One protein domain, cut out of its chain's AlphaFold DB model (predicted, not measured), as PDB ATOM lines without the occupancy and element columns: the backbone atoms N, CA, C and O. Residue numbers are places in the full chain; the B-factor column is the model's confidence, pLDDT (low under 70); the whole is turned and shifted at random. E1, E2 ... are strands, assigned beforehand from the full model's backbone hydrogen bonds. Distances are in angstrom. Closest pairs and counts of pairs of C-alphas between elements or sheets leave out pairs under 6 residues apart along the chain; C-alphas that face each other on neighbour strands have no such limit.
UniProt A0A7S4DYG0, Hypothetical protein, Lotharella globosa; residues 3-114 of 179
ATOM      1  N   TRP A   3     -40.203   7.661 -21.825       96.69
ATOM      2  CA  TRP A   3     -40.684   6.280 -21.832       96.69
ATOM      3  C   TRP A   3     -41.917   6.165 -22.728       96.69
ATOM      4  O   TRP A   3     -42.741   7.076 -22.775       96.69
ATOM      5  N   SER A   4     -42.031   5.048 -23.436       96.88
ATOM      6  CA  SER A   4     -43.162   4.714 -24.311       96.88
ATOM      7  C   SER A   4     -43.273   3.197 -24.453       96.88
ATOM      8  O   SER A   4     -42.380   2.476 -24.004       96.88
ATOM      9  N   LEU A   5     -44.344   2.702 -25.073       96.19
ATOM     10  CA  LEU A   5     -44.431   1.294 -25.454       96.19
ATOM     11  C   LEU A   5     -43.555   1.020 -26.685       96.19
ATOM     12  O   LEU A   5     -43.313   1.912 -27.507       96.19
ATOM     13  N   VAL A   6     -43.056  -0.212 -26.799       96.31
ATOM     14  CA  VAL A   6     -42.437  -0.680 -28.049       96.31
ATOM     15  C   VAL A   6     -43.496  -0.724 -29.153       96.31
ATOM     16  O   VAL A   6     -43.236  -0.230 -30.250       96.31
ATOM     17  N   ASP A   7     -44.687  -1.229 -28.823       95.12
ATOM     18  CA  ASP A   7     -45.878  -1.240 -29.669       95.12
ATOM     19  C   ASP A   7     -47.046  -0.571 -28.923       95.12
ATOM     20  O   ASP A   7     -47.402  -0.966 -27.816       95.12
ATOM     21  N   GLU A   8     -47.638   0.476 -29.504       92.50
ATOM     22  CA  GLU A   8     -48.761   1.203 -28.888       92.50
ATOM     23  C   GLU A   8     -50.077   0.411 -28.903       92.50
ATOM     24  O   GLU A   8     -51.007   0.740 -28.167       92.50
ATOM     25  N   THR A   9     -50.160  -0.623 -29.741       92.50
ATOM     26  CA  THR A   9     -51.327  -1.501 -29.863       92.50
ATOM     27  C   THR A   9     -51.222  -2.748 -28.992       92.50
ATOM     28  O   THR A   9     -52.251  -3.340 -28.666       92.50
ATOM     29  N   ASP A  10     -50.007  -3.099 -28.568       93.56
ATOM     30  CA  ASP A  10     -49.731  -4.268 -27.743       93.56
ATOM     31  C   ASP A  10     -48.682  -3.960 -26.663       93.56
ATOM     32  O   ASP A  10     -47.466  -4.006 -26.871       93.56
ATOM     33  N   ALA A  11     -49.170  -3.691 -25.452       93.62
ATOM     34  CA  ALA A  11     -48.328  -3.420 -24.295       93.62
ATOM     35  C   ALA A  11     -47.517  -4.644 -23.837       93.62
ATOM     36  O   ALA A  11     -46.593  -4.488 -23.039       93.62
ATOM     37  N   THR A  12     -47.835  -5.853 -24.315       95.06
ATOM     38  CA  THR A  12     -47.113  -7.080 -23.947       95.06
ATOM     39  C   THR A  12     -45.757  -7.190 -24.627       95.06
ATOM     40  O   THR A  12     -44.884  -7.873 -24.103       95.06
ATOM     41  N   VAL A  13     -45.540  -6.459 -25.727       96.00
ATOM     42  CA  VAL A  13     -44.258  -6.439 -26.449       96.00
ATOM     43  C   VAL A  13     -43.143  -5.852 -25.583       96.00
ATOM     44  O   VAL A  13     -42.017  -6.348 -25.594       96.00
ATOM     45  N   GLY A  14     -43.453  -4.809 -24.811       95.44
ATOM     46  CA  GLY A  14     -42.563  -4.229 -23.812       95.44
ATOM     47  C   GLY A  14     -42.428  -2.713 -23.900       95.44
ATOM     48  O   GLY A  14     -43.280  -2.016 -24.462       95.44
ATOM     49  N   VAL A  15     -41.347  -2.177 -23.332       96.69
ATOM     50  CA  VAL A  15     -41.161  -0.728 -23.139       96.69
ATOM     51  C   VAL A  15     -39.914  -0.189 -23.833       96.69
ATOM     52  O   VAL A  15     -38.895  -0.863 -23.973       96.69
ATOM     53  N   LYS A  16     -39.990   1.069 -24.262       97.31
ATOM     54  CA  LYS A  16     -38.941   1.786 -24.984       97.31
ATOM     55  C   LYS A  16     -38.526   3.036 -24.217       97.31
ATOM     56  O   LYS A  16     -39.353   3.915 -23.960       97.31
ATOM     57  N   LEU A  17     -37.233   3.139 -23.926       97.19
ATOM     58  CA  LEU A  17     -36.591   4.328 -23.373       97.19
ATOM     59  C   LEU A  17     -35.854   5.073 -24.483       97.19
ATOM     60  O   LEU A  17     -34.960   4.526 -25.125       97.19
ATOM     61  N   THR A  18     -36.220   6.331 -24.697       97.38
ATOM     62  CA  THR A  18     -35.628   7.174 -25.738       97.38
ATOM     63  C   THR A  18     -34.813   8.301 -25.119       97.38
ATOM     64  O   THR A  18     -35.316   9.097 -24.320       97.38
ATOM     65  N   TYR A  19     -33.556   8.406 -25.537       96.94
ATOM     66  CA  TYR A  19     -32.676   9.538 -25.292       96.94
ATOM     67  C   TYR A  19     -32.586  10.391 -26.558       96.94
ATOM     68  O   TYR A  19     -32.209   9.920 -27.632       96.94
ATOM     69  N   THR A  20     -32.948  11.659 -26.410       95.12
ATOM     70  CA  THR A  20     -32.854  12.701 -27.435       95.12
ATOM     71  C   THR A  20     -31.735  13.672 -27.080       95.12
ATOM     72  O   THR A  20     -31.147  13.576 -26.002       95.12
ATOM     73  N   ASP A  21     -31.459  14.616 -27.980       94.38
ATOM     74  CA  ASP A  21     -30.577  15.758 -27.705       94.38
ATOM     75  C   ASP A  21     -29.113  15.371 -27.446       94.38
ATOM     76  O   ASP A  21     -28.397  16.025 -26.689       94.38
ATOM     77  N   GLY A  22     -28.647  14.304 -28.103       93.81
ATOM     78  CA  GLY A  22     -27.229  13.971 -28.155       93.81
ATOM     79  C   GLY A  22     -26.421  14.973 -28.985       93.81
ATOM     80  O   GLY A  22     -26.946  15.939 -29.540       93.81
ATOM     81  N   GLU A  23     -25.119  14.723 -29.125       96.38
ATOM     82  CA  GLU A  23     -24.247  15.588 -29.927       96.38
ATOM     83  C   GLU A  23     -24.782  15.743 -31.364       96.38
ATOM     84  O   GLU A  23     -25.210  14.768 -31.995       96.38
ATOM     85  N   TYR A  24     -24.738  16.979 -31.874       96.00
ATOM     86  CA  TYR A  24     -25.215  17.327 -33.207       96.00
ATOM     87  C   TYR A  24     -24.482  16.540 -34.294       96.00
ATOM     88  O   TYR A  24     -23.256  16.552 -34.392       96.00
ATOM     89  N   CYS A  25     -25.252  15.874 -35.146       93.88
ATOM     90  CA  CYS A  25     -24.733  15.070 -36.230       93.88
ATOM     91  C   CYS A  25     -24.796  15.846 -37.544       93.88
ATOM     92  O   CYS A  25     -25.860  15.989 -38.148       93.88
ATOM     93  N   ALA A  26     -23.638  16.323 -38.007       94.06
ATOM     94  CA  ALA A  26     -23.538  17.169 -39.197       94.06
ATOM     95  C   ALA A  26     -24.095  16.503 -40.470       94.06
ATOM     96  O   ALA A  26     -24.729  17.173 -41.281       94.06
ATOM     97  N   ASN A  27     -23.923  15.183 -40.614       91.75
ATOM     98  CA  ASN A  27     -24.306  14.435 -41.820       91.75
ATOM     99  C   ASN A  27     -25.822  14.405 -42.074       91.75
ATOM    100  O   ASN A  27     -26.252  14.365 -43.221       91.75
ATOM    101  N   VAL A  28     -26.629  14.415 -41.010       92.88
ATOM    102  CA  VAL A  28     -28.104  14.355 -41.072       92.88
ATOM    103  C   VAL A  28     -28.771  15.603 -40.491       92.88
ATOM    104  O   VAL A  28     -29.989  15.638 -40.341       92.88
ATOM    105  N   GLN A  29     -27.968  16.616 -40.155       94.44
ATOM    106  CA  GLN A  29     -28.387  17.909 -39.613       94.44
ATOM    107  C   GLN A  29     -29.331  17.831 -38.399       94.44
ATOM    108  O   GLN A  29     -30.176  18.703 -38.198       94.44
ATOM    109  N   LYS A  30     -29.170  16.804 -37.558       94.69
ATOM    110  CA  LYS A  30     -29.989  16.577 -36.358       94.69
ATOM    111  C   LYS A  30     -29.139  16.099 -35.173       94.69
ATOM    112  O   LYS A  30     -28.084  15.500 -35.395       94.69
ATOM    113  N   PRO A  31     -29.566  16.332 -33.920       95.62
ATOM    114  CA  PRO A  31     -28.971  15.693 -32.746       95.62
ATOM    115  C   PRO A  31     -29.022  14.163 -32.837       95.62
ATOM    116  O   PRO A  31     -29.962  13.606 -33.408       95.62
ATOM    117  N   ARG A  32     -28.024  13.480 -32.265       95.56
ATOM    118  CA  ARG A  32     -28.058  12.016 -32.114       95.56
ATOM    119  C   ARG A  32     -29.211  11.582 -31.206       95.56
ATOM    120  O   ARG A  32     -29.508  12.254 -30.217       95.56
ATOM    121  N   SER A  33     -29.804  10.430 -31.514       95.94
ATOM    122  CA  SER A  33     -30.804   9.770 -30.669       95.94
ATOM    123  C   SER A  33     -30.404   8.330 -30.357       95.94
ATOM    124  O   SER A  33     -29.834   7.638 -31.203       95.94
ATOM    125  N   PHE A  34     -30.720   7.877 -29.148       96.25
ATOM    126  CA  PHE A  34     -30.441   6.524 -28.673       96.25
ATOM    127  C   PHE A  34     -31.705   5.922 -28.064       96.25
ATOM    128  O   PHE A  34     -32.348   6.541 -27.218       96.25
ATOM    129  N   GLU A  35     -32.071   4.728 -28.509       97.06
ATOM    130  CA  GLU A  35     -33.267   4.012 -28.082       97.06
ATOM    131  C   GLU A  35     -32.870   2.682 -27.446       97.06
ATOM    132  O   GLU A  35     -32.118   1.903 -28.028       97.06
ATOM    133  N   MET A  36     -33.401   2.416 -26.258       95.88
ATOM    134  CA  MET A  36     -33.309   1.118 -25.601       95.88
ATOM    135  C   MET A  36     -34.690   0.474 -25.616       95.88
ATOM    136  O   MET A  36     -35.648   1.054 -25.103       95.88
ATOM    137  N   LEU A  37     -34.792  -0.708 -26.211       96.50
ATOM    138  CA  LEU A  37     -36.018  -1.492 -26.288       96.50
ATOM    139  C   LEU A  37     -35.877  -2.651 -25.309       96.50
ATOM    140  O   LEU A  37     -35.031  -3.518 -25.503       96.50
ATOM    141  N   PHE A  38     -36.703  -2.657 -24.270       96.00
ATOM    142  CA  PHE A  38     -36.816  -3.760 -23.326       96.00
ATOM    143  C   PHE A  38     -37.998  -4.618 -23.761       96.00
ATOM    144  O   PHE A  38     -39.146  -4.316 -23.428       96.00
ATOM    145  N   GLN A  39     -37.716  -5.639 -24.564       95.44
ATOM    146  CA  GLN A  39     -38.722  -6.586 -25.026       95.44
ATOM    147  C   GLN A  39     -39.040  -7.576 -23.911       95.44
ATOM    148  O   GLN A  39     -38.139  -8.088 -23.238       95.44
ATOM    149  N   CYS A  40     -40.333  -7.816 -23.709       94.69
ATOM    150  CA  CYS A  40     -40.805  -8.756 -22.713       94.69
ATOM    151  C   CYS A  40     -40.375 -10.178 -23.080       94.69
ATOM    152  O   CYS A  40     -40.787 -10.726 -24.100       94.69
ATOM    153  N   GLU A  41     -39.576 -10.794 -22.215       92.62
ATOM    154  CA  GLU A  41     -39.240 -12.211 -22.305       92.62
ATOM    155  C   GLU A  41     -39.095 -12.792 -20.899       92.62
ATOM    156  O   GLU A  41     -38.722 -12.091 -19.961       92.62
ATOM    157  N   ASN A  42     -39.354 -14.088 -20.729       90.50
ATOM    158  CA  ASN A  42     -39.239 -14.770 -19.439       90.50
ATOM    159  C   ASN A  42     -37.775 -15.086 -19.052       90.50
ATOM    160  O   ASN A  42     -37.461 -16.186 -18.597       90.50
ATOM    161  N   THR A  43     -36.875 -14.125 -19.257       88.31
ATOM    162  CA  THR A  43     -35.435 -14.246 -19.008       88.31
ATOM    163  C   THR A  43     -35.023 -13.201 -17.981       88.31
ATOM    164  O   THR A  43     -35.337 -12.015 -18.114       88.31
ATOM    165  N   LYS A  44     -34.329 -13.631 -16.925       83.06
ATOM    166  CA  LYS A  44     -33.833 -12.718 -15.889       83.06
ATOM    167  C   LYS A  44     -32.548 -12.030 -16.353       83.06
ATOM    168  O   LYS A  44     -31.695 -12.655 -16.975       83.06
ATOM    169  N   GLY A  45     -32.381 -10.770 -15.954       80.25
ATOM    170  CA  GLY A  45     -31.157 -10.002 -16.181       80.25
ATOM    171  C   GLY A  45     -31.134  -9.219 -17.494       80.25
ATOM    172  O   GLY A  45     -32.144  -9.083 -18.180       80.25
ATOM    173  N   LEU A  46     -29.961  -8.655 -17.782       78.75
ATOM    174  CA  LEU A  46     -29.634  -7.880 -18.981       78.75
ATOM    175  C   LEU A  46     -28.361  -8.464 -19.616       78.75
ATOM    176  O   LEU A  46     -27.399  -7.736 -19.864       78.75
ATOM    177  N   ASP A  47     -28.317  -9.791 -19.787       70.06
ATOM    178  CA  ASP A  47     -27.240 -10.432 -20.559       70.06
ATOM    179  C   ASP A  47     -27.247  -9.871 -21.998       70.06
ATOM    180  O   ASP A  47     -28.257  -9.277 -22.395       70.06
ATOM    181  N   PRO A  48     -26.114  -9.911 -22.729       79.38
ATOM    182  CA  PRO A  48     -25.740  -8.875 -23.687       79.38
ATOM    183  C   PRO A  48     -26.862  -8.552 -24.665       79.38
ATOM    184  O   PRO A  48     -27.578  -9.446 -25.113       79.38
ATOM    185  N   ALA A  49     -26.977  -7.262 -25.000       77.75
ATOM    186  CA  ALA A  49     -27.997  -6.771 -25.912       77.75
ATOM    187  C   ALA A  49     -28.143  -7.697 -27.122       77.75
ATOM    188  O   ALA A  49     -27.172  -7.970 -27.831       77.75
ATOM    189  N   VAL A  50     -29.371  -8.164 -27.334       82.94
ATOM    190  CA  VAL A  50     -29.720  -9.114 -28.392       82.94
ATOM    191  C   VAL A  50     -29.405  -8.514 -29.751       82.94
ATOM    192  O   VAL A  50     -28.974  -9.218 -30.663       82.94
ATOM    193  N   ASN A  51     -29.606  -7.203 -29.880       85.12
ATOM    194  CA  ASN A  51     -29.276  -6.489 -31.093       85.12
ATOM    195  C   ASN A  51     -28.816  -5.056 -30.805       85.12
ATOM    196  O   ASN A  51     -29.291  -4.412 -29.864       85.12
ATOM    197  N   VAL A  52     -27.890  -4.574 -31.630       90.38
ATOM    198  CA  VAL A  52     -27.358  -3.212 -31.617       90.38
ATOM    199  C   VAL A  52     -27.330  -2.730 -33.060       90.38
ATOM    200  O   VAL A  52     -26.481  -3.150 -33.843       90.38
ATOM    201  N   ASP A  53     -28.245  -1.830 -33.389       91.38
ATOM    202  CA  ASP A  53     -28.459  -1.360 -34.751       91.38
ATOM    203  C   ASP A  53     -28.274   0.157 -34.859       91.38
ATOM    204  O   ASP A  53     -28.661   0.930 -33.978       91.38
ATOM    205  N   GLU A  54     -27.751   0.600 -36.002       92.00
ATOM    206  CA  GLU A  54     -27.797   1.998 -36.442       92.00
ATOM    207  C   GLU A  54     -28.649   2.089 -37.722       92.00
ATOM    208  O   GLU A  54     -28.118   2.203 -38.828       92.00
ATOM    209  N   PRO A  55     -29.989   2.000 -37.620       87.69
ATOM    210  CA  PRO A  55     -30.869   1.921 -38.793       87.69
ATOM    211  C   PRO A  55     -30.825   3.172 -39.680       87.69
ATOM    212  O   PRO A  55     -31.222   3.138 -40.842       87.69
ATOM    213  N   SER A  56     -30.375   4.301 -39.136       88.62
ATOM    214  CA  SER A  56     -30.083   5.511 -39.898       88.62
ATOM    215  C   SER A  56     -28.966   6.265 -39.203       88.62
ATOM    216  O   SER A  56     -28.918   6.243 -37.974       88.62
ATOM    217  N   ALA A  57     -28.160   7.011 -39.961       89.94
ATOM    218  CA  ALA A  57     -27.076   7.807 -39.399       89.94
ATOM    219  C   ALA A  57     -27.538   8.614 -38.171       89.94
ATOM    220  O   ALA A  57     -28.517   9.373 -38.234       89.94
ATOM    221  N   CYS A  58     -26.815   8.437 -37.063       93.00
ATOM    222  CA  CYS A  58     -27.046   9.121 -35.792       93.00
ATOM    223  C   CYS A  58     -28.354   8.761 -35.067       93.00
ATOM    224  O   CYS A  58     -28.803   9.513 -34.197       93.00
ATOM    225  N   ARG A  59     -28.930   7.597 -35.378       94.75
ATOM    226  CA  ARG A  59     -29.985   6.949 -34.595       94.75
ATOM    227  C   ARG A  59     -29.543   5.538 -34.242       94.75
ATOM    228  O   ARG A  59     -29.373   4.718 -35.132       94.75
ATOM    229  N   TYR A  60     -29.436   5.270 -32.952       95.25
ATOM    230  CA  TYR A  60     -28.954   4.004 -32.417       95.25
ATOM    231  C   TYR A  60     -30.079   3.298 -31.670       95.25
ATOM    232  O   TYR A  60     -30.807   3.940 -30.912       95.25
ATOM    233  N   ILE A  61     -30.209   1.994 -31.873       96.25
ATOM    234  CA  ILE A  61     -31.186   1.146 -31.199       96.25
ATOM    235  C   ILE A  61     -30.444  -0.003 -30.537       96.25
ATOM    236  O   ILE A  61     -29.620  -0.659 -31.168       96.25
ATOM    237  N   VAL A  62     -30.773  -0.269 -29.280       95.25
ATOM    238  CA  VAL A  62     -30.315  -1.451 -28.559       95.25
ATOM    239  C   VAL A  62     -31.524  -2.214 -28.045       95.25
ATOM    240  O   VAL A  62     -32.417  -1.624 -27.438       95.25
ATOM    241  N   VAL A  63     -31.546  -3.521 -28.286       95.00
ATOM    242  CA  VAL A  63     -32.629  -4.413 -27.863       95.00
ATOM    243  C   VAL A  63     -32.141  -5.310 -26.733       95.00
ATOM    244  O   VAL A  63     -31.122  -5.985 -26.862       95.00
ATOM    245  N   TYR A  64     -32.893  -5.332 -25.640       94.75
ATOM    246  CA  TYR A  64     -32.720  -6.244 -24.519       94.75
ATOM    247  C   TYR A  64     -33.971  -7.094 -24.387       94.75
ATOM    248  O   TYR A  64     -35.069  -6.547 -24.287       94.75
ATOM    249  N   ASN A  65     -33.798  -8.407 -24.307       93.44
ATOM    250  CA  ASN A  65     -34.876  -9.281 -23.886       93.44
ATOM    251  C   ASN A  65     -34.763  -9.502 -22.387       93.44
ATOM    252  O   ASN A  65     -33.732  -9.962 -21.892       93.44
ATOM    253  N   THR A  66     -35.797  -9.124 -21.648       93.06
ATOM    254  CA  THR A  66     -35.758  -9.196 -20.193       93.06
ATOM    255  C   THR A  66     -37.156  -9.205 -19.611       93.06
ATOM    256  O   THR A  66     -38.066  -8.542 -20.118       93.06
ATOM    257  N   ILE A  67     -37.322  -9.897 -18.488       92.56
ATOM    258  CA  ILE A  67     -38.604  -9.933 -17.784       92.56
ATOM    259  C   ILE A  67     -39.022  -8.550 -17.280       92.56
ATOM    260  O   ILE A  67     -40.207  -8.259 -17.169       92.56
ATOM    261  N   TYR A  68     -38.064  -7.648 -17.059       92.50
ATOM    262  CA  TYR A  68     -38.344  -6.268 -16.658       92.50
ATOM    263  C   TYR A  68     -38.956  -5.413 -17.779       92.50
ATOM    264  O   TYR A  68     -39.399  -4.298 -17.517       92.50
ATOM    265  N   GLY A  69     -38.982  -5.919 -19.017       94.06
ATOM    266  CA  GLY A  69     -39.726  -5.324 -20.123       94.06
ATOM    267  C   GLY A  69     -41.209  -5.695 -20.115       94.06
ATOM    268  O   GLY A  69     -41.992  -5.052 -20.807       94.06
ATOM    269  N   CYS A  70     -41.612  -6.711 -19.346       94.62
ATOM    270  CA  CYS A  70     -42.980  -7.212 -19.333       94.62
ATOM    271  C   CYS A  70     -43.938  -6.326 -18.518       94.62
ATOM    272  O   CYS A  70     -43.525  -5.683 -17.548       94.62
ATOM    273  N   PRO A  71     -45.242  -6.319 -18.852       93.94
ATOM    274  CA  PRO A  71     -46.244  -5.628 -18.054       93.94
ATOM    275  C   PRO A  71     -46.306  -6.149 -16.618       93.94
ATOM    276  O   PRO A  71     -46.268  -7.357 -16.378       93.94
ATOM    277  N   THR A  72     -46.500  -5.244 -15.661       90.69
ATOM    278  CA  THR A  72     -46.546  -5.591 -14.233       90.69
ATOM    279  C   THR A  72     -47.676  -6.562 -13.887       90.69
ATOM    280  O   THR A  72     -47.489  -7.414 -13.029       90.69
ATOM    281  N   GLY A  73     -48.808  -6.504 -14.597       89.50
ATOM    282  CA  GLY A  73     -49.928  -7.443 -14.430       89.50
ATOM    283  C   GLY A  73     -49.637  -8.884 -14.869       89.50
ATOM    284  O   GLY A  73     -50.491  -9.747 -14.713       89.50
ATOM    285  N   CYS A  74     -48.452  -9.156 -15.422       92.88
ATOM    286  CA  CYS A  74     -48.044 -10.489 -15.864       92.88
ATOM    287  C   CYS A  74     -46.890 -11.088 -15.046       92.88
ATOM    288  O   CYS A  74     -46.517 -12.242 -15.273       92.88
ATOM    289  N   ILE A  75     -46.314 -10.326 -14.112       90.06
ATOM    290  CA  ILE A  75     -45.190 -10.760 -13.277       90.06
ATOM    291  C   ILE A  75     -45.688 -10.883 -11.835       90.06
ATOM    292  O   ILE A  75     -45.886  -9.879 -11.156       90.06
ATOM    293  N   GLY A  76     -45.885 -12.120 -11.378       82.44
ATOM    294  CA  GLY A  76     -46.239 -12.417  -9.988       82.44
ATOM    295  C   GLY A  76     -45.020 -12.525  -9.066       82.44
ATOM    296  O   GLY A  76     -43.881 -12.260  -9.461       82.44
ATOM    297  N   GLU A  77     -45.245 -12.981  -7.833       73.00
ATOM    298  CA  GLU A  77     -44.163 -13.328  -6.905       73.00
ATOM    299  C   GLU A  77     -43.317 -14.479  -7.489       73.00
ATOM    300  O   GLU A  77     -43.789 -15.608  -7.613       73.00
ATOM    301  N   GLY A  78     -42.069 -14.195  -7.887       71.56
ATOM    302  CA  GLY A  78     -41.134 -15.203  -8.417       71.56
ATOM    303  C   GLY A  78     -40.362 -14.827  -9.690       71.56
ATOM    304  O   GLY A  78     -39.596 -15.652 -10.195       71.56
ATOM    305  N   ASP A  79     -40.538 -13.609 -10.216       81.12
ATOM    306  CA  ASP A  79     -39.978 -13.134 -11.496       81.12
ATOM    307  C   ASP A  79     -40.102 -14.190 -12.611       81.12
ATOM    308  O   ASP A  79     -39.134 -14.527 -13.297       81.12
ATOM    309  N   THR A  80     -41.290 -14.773 -12.743       90.69
ATOM    310  CA  THR A  80     -41.618 -15.684 -13.839       90.69
ATOM    311  C   THR A  80     -42.911 -15.204 -14.470       90.69
ATOM    312  O   THR A  80     -43.908 -15.004 -13.772       90.69
ATOM    313  N   LEU A  81     -42.893 -15.013 -15.786       93.19
ATOM    314  CA  LEU A  81     -44.056 -14.573 -16.541       93.19
ATOM    315  C   LEU A  81     -45.190 -15.586 -16.366       93.19
ATOM    316  O   LEU A  81     -45.027 -16.763 -16.696       93.19
ATOM    317  N   CYS A  82     -46.320 -15.134 -15.819       94.19
ATOM    318  CA  CYS A  82     -47.498 -15.969 -15.580       94.19
ATOM    319  C   CYS A  82     -47.177 -17.301 -14.886       94.19
ATOM    320  O   CYS A  82     -47.689 -18.349 -15.283       94.19
ATOM    321  N   GLY A  83     -46.246 -17.280 -13.922       92.06
ATOM    322  CA  GLY A  83     -45.847 -18.463 -13.156       92.06
ATOM    323  C   GLY A  83     -45.248 -19.596 -13.999       92.06
ATOM    324  O   GLY A  83     -45.084 -20.700 -13.495       92.06
ATOM    325  N   GLY A  84     -44.943 -19.359 -15.281       92.88
ATOM    326  CA  GLY A  84     -44.559 -20.396 -16.245       92.88
ATOM    327  C   GLY A  84     -45.735 -21.234 -16.769       92.88
ATOM    328  O   GLY A  84     -45.524 -22.195 -17.509       92.88
ATOM    329  N   HIS A  85     -46.969 -20.872 -16.417       93.88
ATOM    330  CA  HIS A  85     -48.185 -21.640 -16.688       93.88
ATOM    331  C   HIS A  85     -49.263 -20.821 -17.402       93.88
ATOM    332  O   HIS A  85     -50.454 -21.112 -17.287       93.88
ATOM    333  N   GLY A  86     -48.866 -19.812 -18.169       93.81
ATOM    334  CA  GLY A  86     -49.795 -19.023 -18.961       93.81
ATOM    335  C   GLY A  86     -49.097 -18.138 -19.977       93.81
ATOM    336  O   GLY A  86     -47.874 -18.160 -20.119       93.81
ATOM    337  N   ILE A  87     -49.905 -17.354 -20.677       94.44
ATOM    338  CA  ILE A  87     -49.460 -16.368 -21.660       94.44
ATOM    339  C   ILE A  87     -49.865 -14.985 -21.155       94.44
ATOM    340  O   ILE A  87     -51.013 -14.783 -20.763       94.44
ATOM    341  N   CYS A  88     -48.935 -14.032 -21.166       95.00
ATOM    342  CA  CYS A  88     -49.259 -12.627 -20.933       95.00
ATOM    343  C   CYS A  88     -49.905 -12.067 -22.200       95.00
ATOM    344  O   CYS A  88     -49.267 -12.060 -23.250       95.00
ATOM    345  N   ALA A  89     -51.155 -11.620 -22.114       94.44
ATOM    346  CA  ALA A  89     -51.843 -11.009 -23.247       94.44
ATOM    347  C   ALA A  89     -52.584  -9.739 -22.818       94.44
ATOM    348  O   ALA A  89     -52.948  -9.560 -21.651       94.44
ATOM    349  N   GLN A  90     -52.809  -8.849 -23.779       94.38
ATOM    350  CA  GLN A  90     -53.655  -7.681 -23.595       94.38
ATOM    351  C   GLN A  90     -55.114  -8.044 -23.887       94.38
ATOM    352  O   GLN A  90     -55.438  -8.603 -24.933       94.38
ATOM    353  N   ASP A  91     -56.008  -7.699 -22.967       91.06
ATOM    354  CA  ASP A  91     -57.447  -7.791 -23.185       91.06
ATOM    355  C   ASP A  91     -57.903  -6.686 -24.145       91.06
ATOM    356  O   ASP A  91     -57.806  -5.497 -23.829       91.06
ATOM    357  N   GLY A  92     -58.445  -7.074 -25.300       86.06
ATOM    358  CA  GLY A  92     -58.917  -6.142 -26.326       86.06
ATOM    359  C   GLY A  92     -60.075  -5.239 -25.884       86.06
ATOM    360  O   GLY A  92     -60.303  -4.205 -26.505       86.06
ATOM    361  N   GLY A  93     -60.805  -5.591 -24.818       84.75
ATOM    362  CA  GLY A  93     -61.896  -4.763 -24.292       84.75
ATOM    363  C   GLY A  93     -61.444  -3.677 -23.312       84.75
ATOM    364  O   GLY A  93     -62.068  -2.620 -23.231       84.75
ATOM    365  N   THR A  94     -60.373  -3.928 -22.555       86.50
ATOM    366  CA  THR A  94     -59.951  -3.062 -21.439       86.50
ATOM    367  C   THR A  94     -58.542  -2.495 -21.588       86.50
ATOM    368  O   THR A  94     -58.152  -1.643 -20.788       86.50
ATOM    369  N   ASN A  95     -57.781  -2.944 -22.594       86.88
ATOM    370  CA  ASN A  95     -56.351  -2.667 -22.768       86.88
ATOM    371  C   ASN A  95     -55.512  -2.991 -21.524       86.88
ATOM    372  O   ASN A  95     -54.439  -2.427 -21.316       86.88
ATOM    373  N   LYS A  96     -56.008  -3.896 -20.675       91.38
ATOM    374  CA  LYS A  96     -55.278  -4.384 -19.510       91.38
ATOM    375  C   LYS A  96     -54.534  -5.651 -19.875       91.38
ATOM    376  O   LYS A  96     -55.075  -6.535 -20.535       91.38
ATOM    377  N   THR A  97     -53.306  -5.748 -19.402       93.81
ATOM    378  CA  THR A  97     -52.478  -6.936 -19.543       93.81
ATOM    379  C   THR A  97     -52.661  -7.830 -18.329       93.81
ATOM    380  O   THR A  97     -52.665  -7.358 -17.191       93.81
ATOM    381  N   HIS A  98     -52.870  -9.116 -18.577       93.88
ATOM    382  CA  HIS A  98     -52.981 -10.129 -17.535       93.88
ATOM    383  C   HIS A  98     -52.592 -11.500 -18.089       93.88
ATOM    384  O   HIS A  98     -52.378 -11.673 -19.294       93.88
ATOM    385  N   CYS A  99     -52.487 -12.474 -17.193       95.00
ATOM    386  CA  CYS A  99     -52.141 -13.835 -17.552       95.00
ATOM    387  C   CYS A  99     -53.360 -14.659 -17.967       95.00
ATOM    388  O   CYS A  99     -54.362 -14.737 -17.260       95.00
ATOM    389  N   PHE A 100     -53.227 -15.344 -19.097       94.50
ATOM    390  CA  PHE A 100     -54.161 -16.353 -19.571       94.50
ATOM    391  C   PHE A 100     -53.588 -17.726 -19.238       94.50
ATOM    392  O   PHE A 100     -52.608 -18.162 -19.845       94.50
ATOM    393  N   CYS A 101     -54.169 -18.378 -18.234       95.44
ATOM    394  CA  CYS A 101     -53.620 -19.610 -17.680       95.44
ATOM    395  C   CYS A 101     -53.868 -20.827 -18.564       95.44
ATOM    396  O   CYS A 101     -54.945 -21.002 -19.142       95.44
ATOM    397  N   ASN A 102     -52.872 -21.706 -18.589       95.94
ATOM    398  CA  ASN A 102     -52.961 -23.024 -19.187       95.94
ATOM    399  C   ASN A 102     -53.980 -23.895 -18.436       95.94
ATOM    400  O   ASN A 102     -54.403 -23.615 -17.308       95.94
ATOM    401  N   GLU A 103     -54.380 -24.996 -19.066       95.44
ATOM    402  CA  GLU A 103     -55.260 -25.973 -18.433       95.44
ATOM    403  C   GLU A 103     -54.650 -26.499 -17.123       95.44
ATOM    404  O   GLU A 103     -53.450 -26.744 -17.031       95.44
ATOM    405  N   GLY A 104     -55.485 -26.638 -16.088       93.00
ATOM    406  CA  GLY A 104     -55.041 -27.050 -14.754       93.00
ATOM    407  C   GLY A 104     -54.492 -25.929 -13.866       93.00
ATOM    408  O   GLY A 104     -54.310 -26.186 -12.681       93.00
ATOM    409  N   TYR A 105     -54.314 -24.706 -14.378       93.94
ATOM    410  CA  TYR A 105     -53.832 -23.558 -13.598       93.94
ATOM    411  C   TYR A 105     -54.856 -22.420 -13.524       93.94
ATOM    412  O   TYR A 105     -55.694 -22.258 -14.420       93.94
ATOM    413  N   GLU A 106     -54.812 -21.654 -12.435       92.88
ATOM    414  CA  GLU A 106     -55.655 -20.486 -12.167       92.88
ATOM    415  C   GLU A 106     -54.942 -19.439 -11.289       92.88
ATOM    416  O   GLU A 106     -53.759 -19.571 -10.969       92.88
ATOM    417  N   GLY A 107     -55.661 -18.365 -10.956       90.38
ATOM    418  CA  GLY A 107     -55.131 -17.205 -10.241       90.38
ATOM    419  C   GLY A 107     -54.640 -16.093 -11.175       90.38
ATOM    420  O   GLY A 107     -54.543 -16.269 -12.388       90.38
ATOM    421  N   GLU A 108     -54.328 -14.931 -10.598       91.62
ATOM    422  CA  GLU A 108     -53.897 -13.726 -11.335       91.62
ATOM    423  C   GLU A 108     -52.610 -13.954 -12.145       91.62
ATOM    424  O   GLU A 108     -52.462 -13.427 -13.244       91.62
ATOM    425  N   TYR A 109     -51.717 -14.803 -11.627       93.50
ATOM    426  CA  TYR A 109     -50.412 -15.108 -12.218       93.50
ATOM    427  C   TYR A 109     -50.247 -16.587 -12.591       93.50
ATOM    428  O   TYR A 109     -49.122 -17.029 -12.797       93.50
ATOM    429  N   CYS A 110     -51.333 -17.364 -12.666       93.62
ATOM    430  CA  CYS A 110     -51.311 -18.794 -13.016       93.62
ATOM    431  C   CYS A 110     -50.416 -19.669 -12.122       93.62
ATOM    432  O   CYS A 110     -49.876 -20.683 -12.562       93.62
ATOM    433  N   THR A 111     -50.237 -19.279 -10.862       91.88
ATOM    434  CA  THR A 111     -49.425 -20.011  -9.882       91.88
ATOM    435  C   THR A 111     -50.224 -21.072  -9.124       91.88
ATOM    436  O   THR A 111     -49.633 -21.946  -8.491       91.88
ATOM    437  N   GLU A 112     -51.557 -21.027  -9.188       91.12
ATOM    438  CA  GLU A 112     -52.446 -21.943  -8.478       91.12
ATOM    439  C   GLU A 112     -52.869 -23.100  -9.385       91.12
ATOM    440  O   GLU A 112     -53.097 -22.915 -10.578       91.12
ATOM    441  N   THR A 113     -53.007 -24.306  -8.831       92.06
ATOM    442  CA  THR A 113     -53.538 -25.467  -9.560       92.06
ATOM    443  C   THR A 113     -55.034 -25.624  -9.303       92.06
ATOM    444  O   THR A 113     -55.441 -25.720  -8.141       92.06
ATOM    445  N   LYS A 114     -55.828 -25.783 -10.364       86.50
ATOM    446  CA  LYS A 114     -57.266 -26.080 -10.301       86.50
ATOM    447  C   LYS A 114     -57.496 -27.360  -9.496       86.50
ATOM    448  O   LYS A 114     -57.150 -28.452  -9.940       86.50
TER     449      LYS A 114
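What this domain is: This is residues 3 to 114 of the 179 residues of the protein "Hypothetical protein" of Lotharella globosa (UniProt A0A7S4DYG0). What is the shape? With little regular structure, two lobes lie end to end: a twisted five-stranded sheet, and hairpin E6 and E7 among loops. What builds it? The 112 printed residues have no named helix and seven strands, E1 to E7 in chain order, all strand by class, 41 residues in named elements; the large sheet, E1 E2 E3 E5 E4, is mixed. How spread? Loose, radius of gyration of the C-alphas 17.3 A, spans 62 by 32 by 18 A.

How they stand to each other: What joins the large sheet? E3, residues 33 to 40, is parallel to E5, residues 59 to 66; N 35 and O 60 are within hydrogen-bond range, 2.8 A. E1, residues 3 to 5, E2, residues 14 to 19, and E3 form a meander, successive antiparallel neighbours in hairpins: N 4 and O 16, 3.0 A; N 17 and O 36, 2.9 A. E4, residues 51 to 56, forms an antiparallel hairpin with E5: N 53 and O 61, 2.9 A. What else pairs? E6, residues 86 to 90, and E7, residues 97 to 101, form an antiparallel hairpin, N 87 and O 100, 2.9 A, apart from E3.

Where its parts are: Which strands are longest? E3 measures 22.5 A and E5 22.4 A. Where are the ends? C-alpha 3 is at (-40.684, 6.280, -21.832), C-alpha 101 at (-53.620, -19.610, -17.680).

The domain as a whole: How far across? The farthest C-alphas, Ala 26 and Lys 114, are 62.0 A apart. Any cut, long link or low confidence? The printed part has no cut; links E2 to E3 and E5 to E6 are long; no printed residue is under 70.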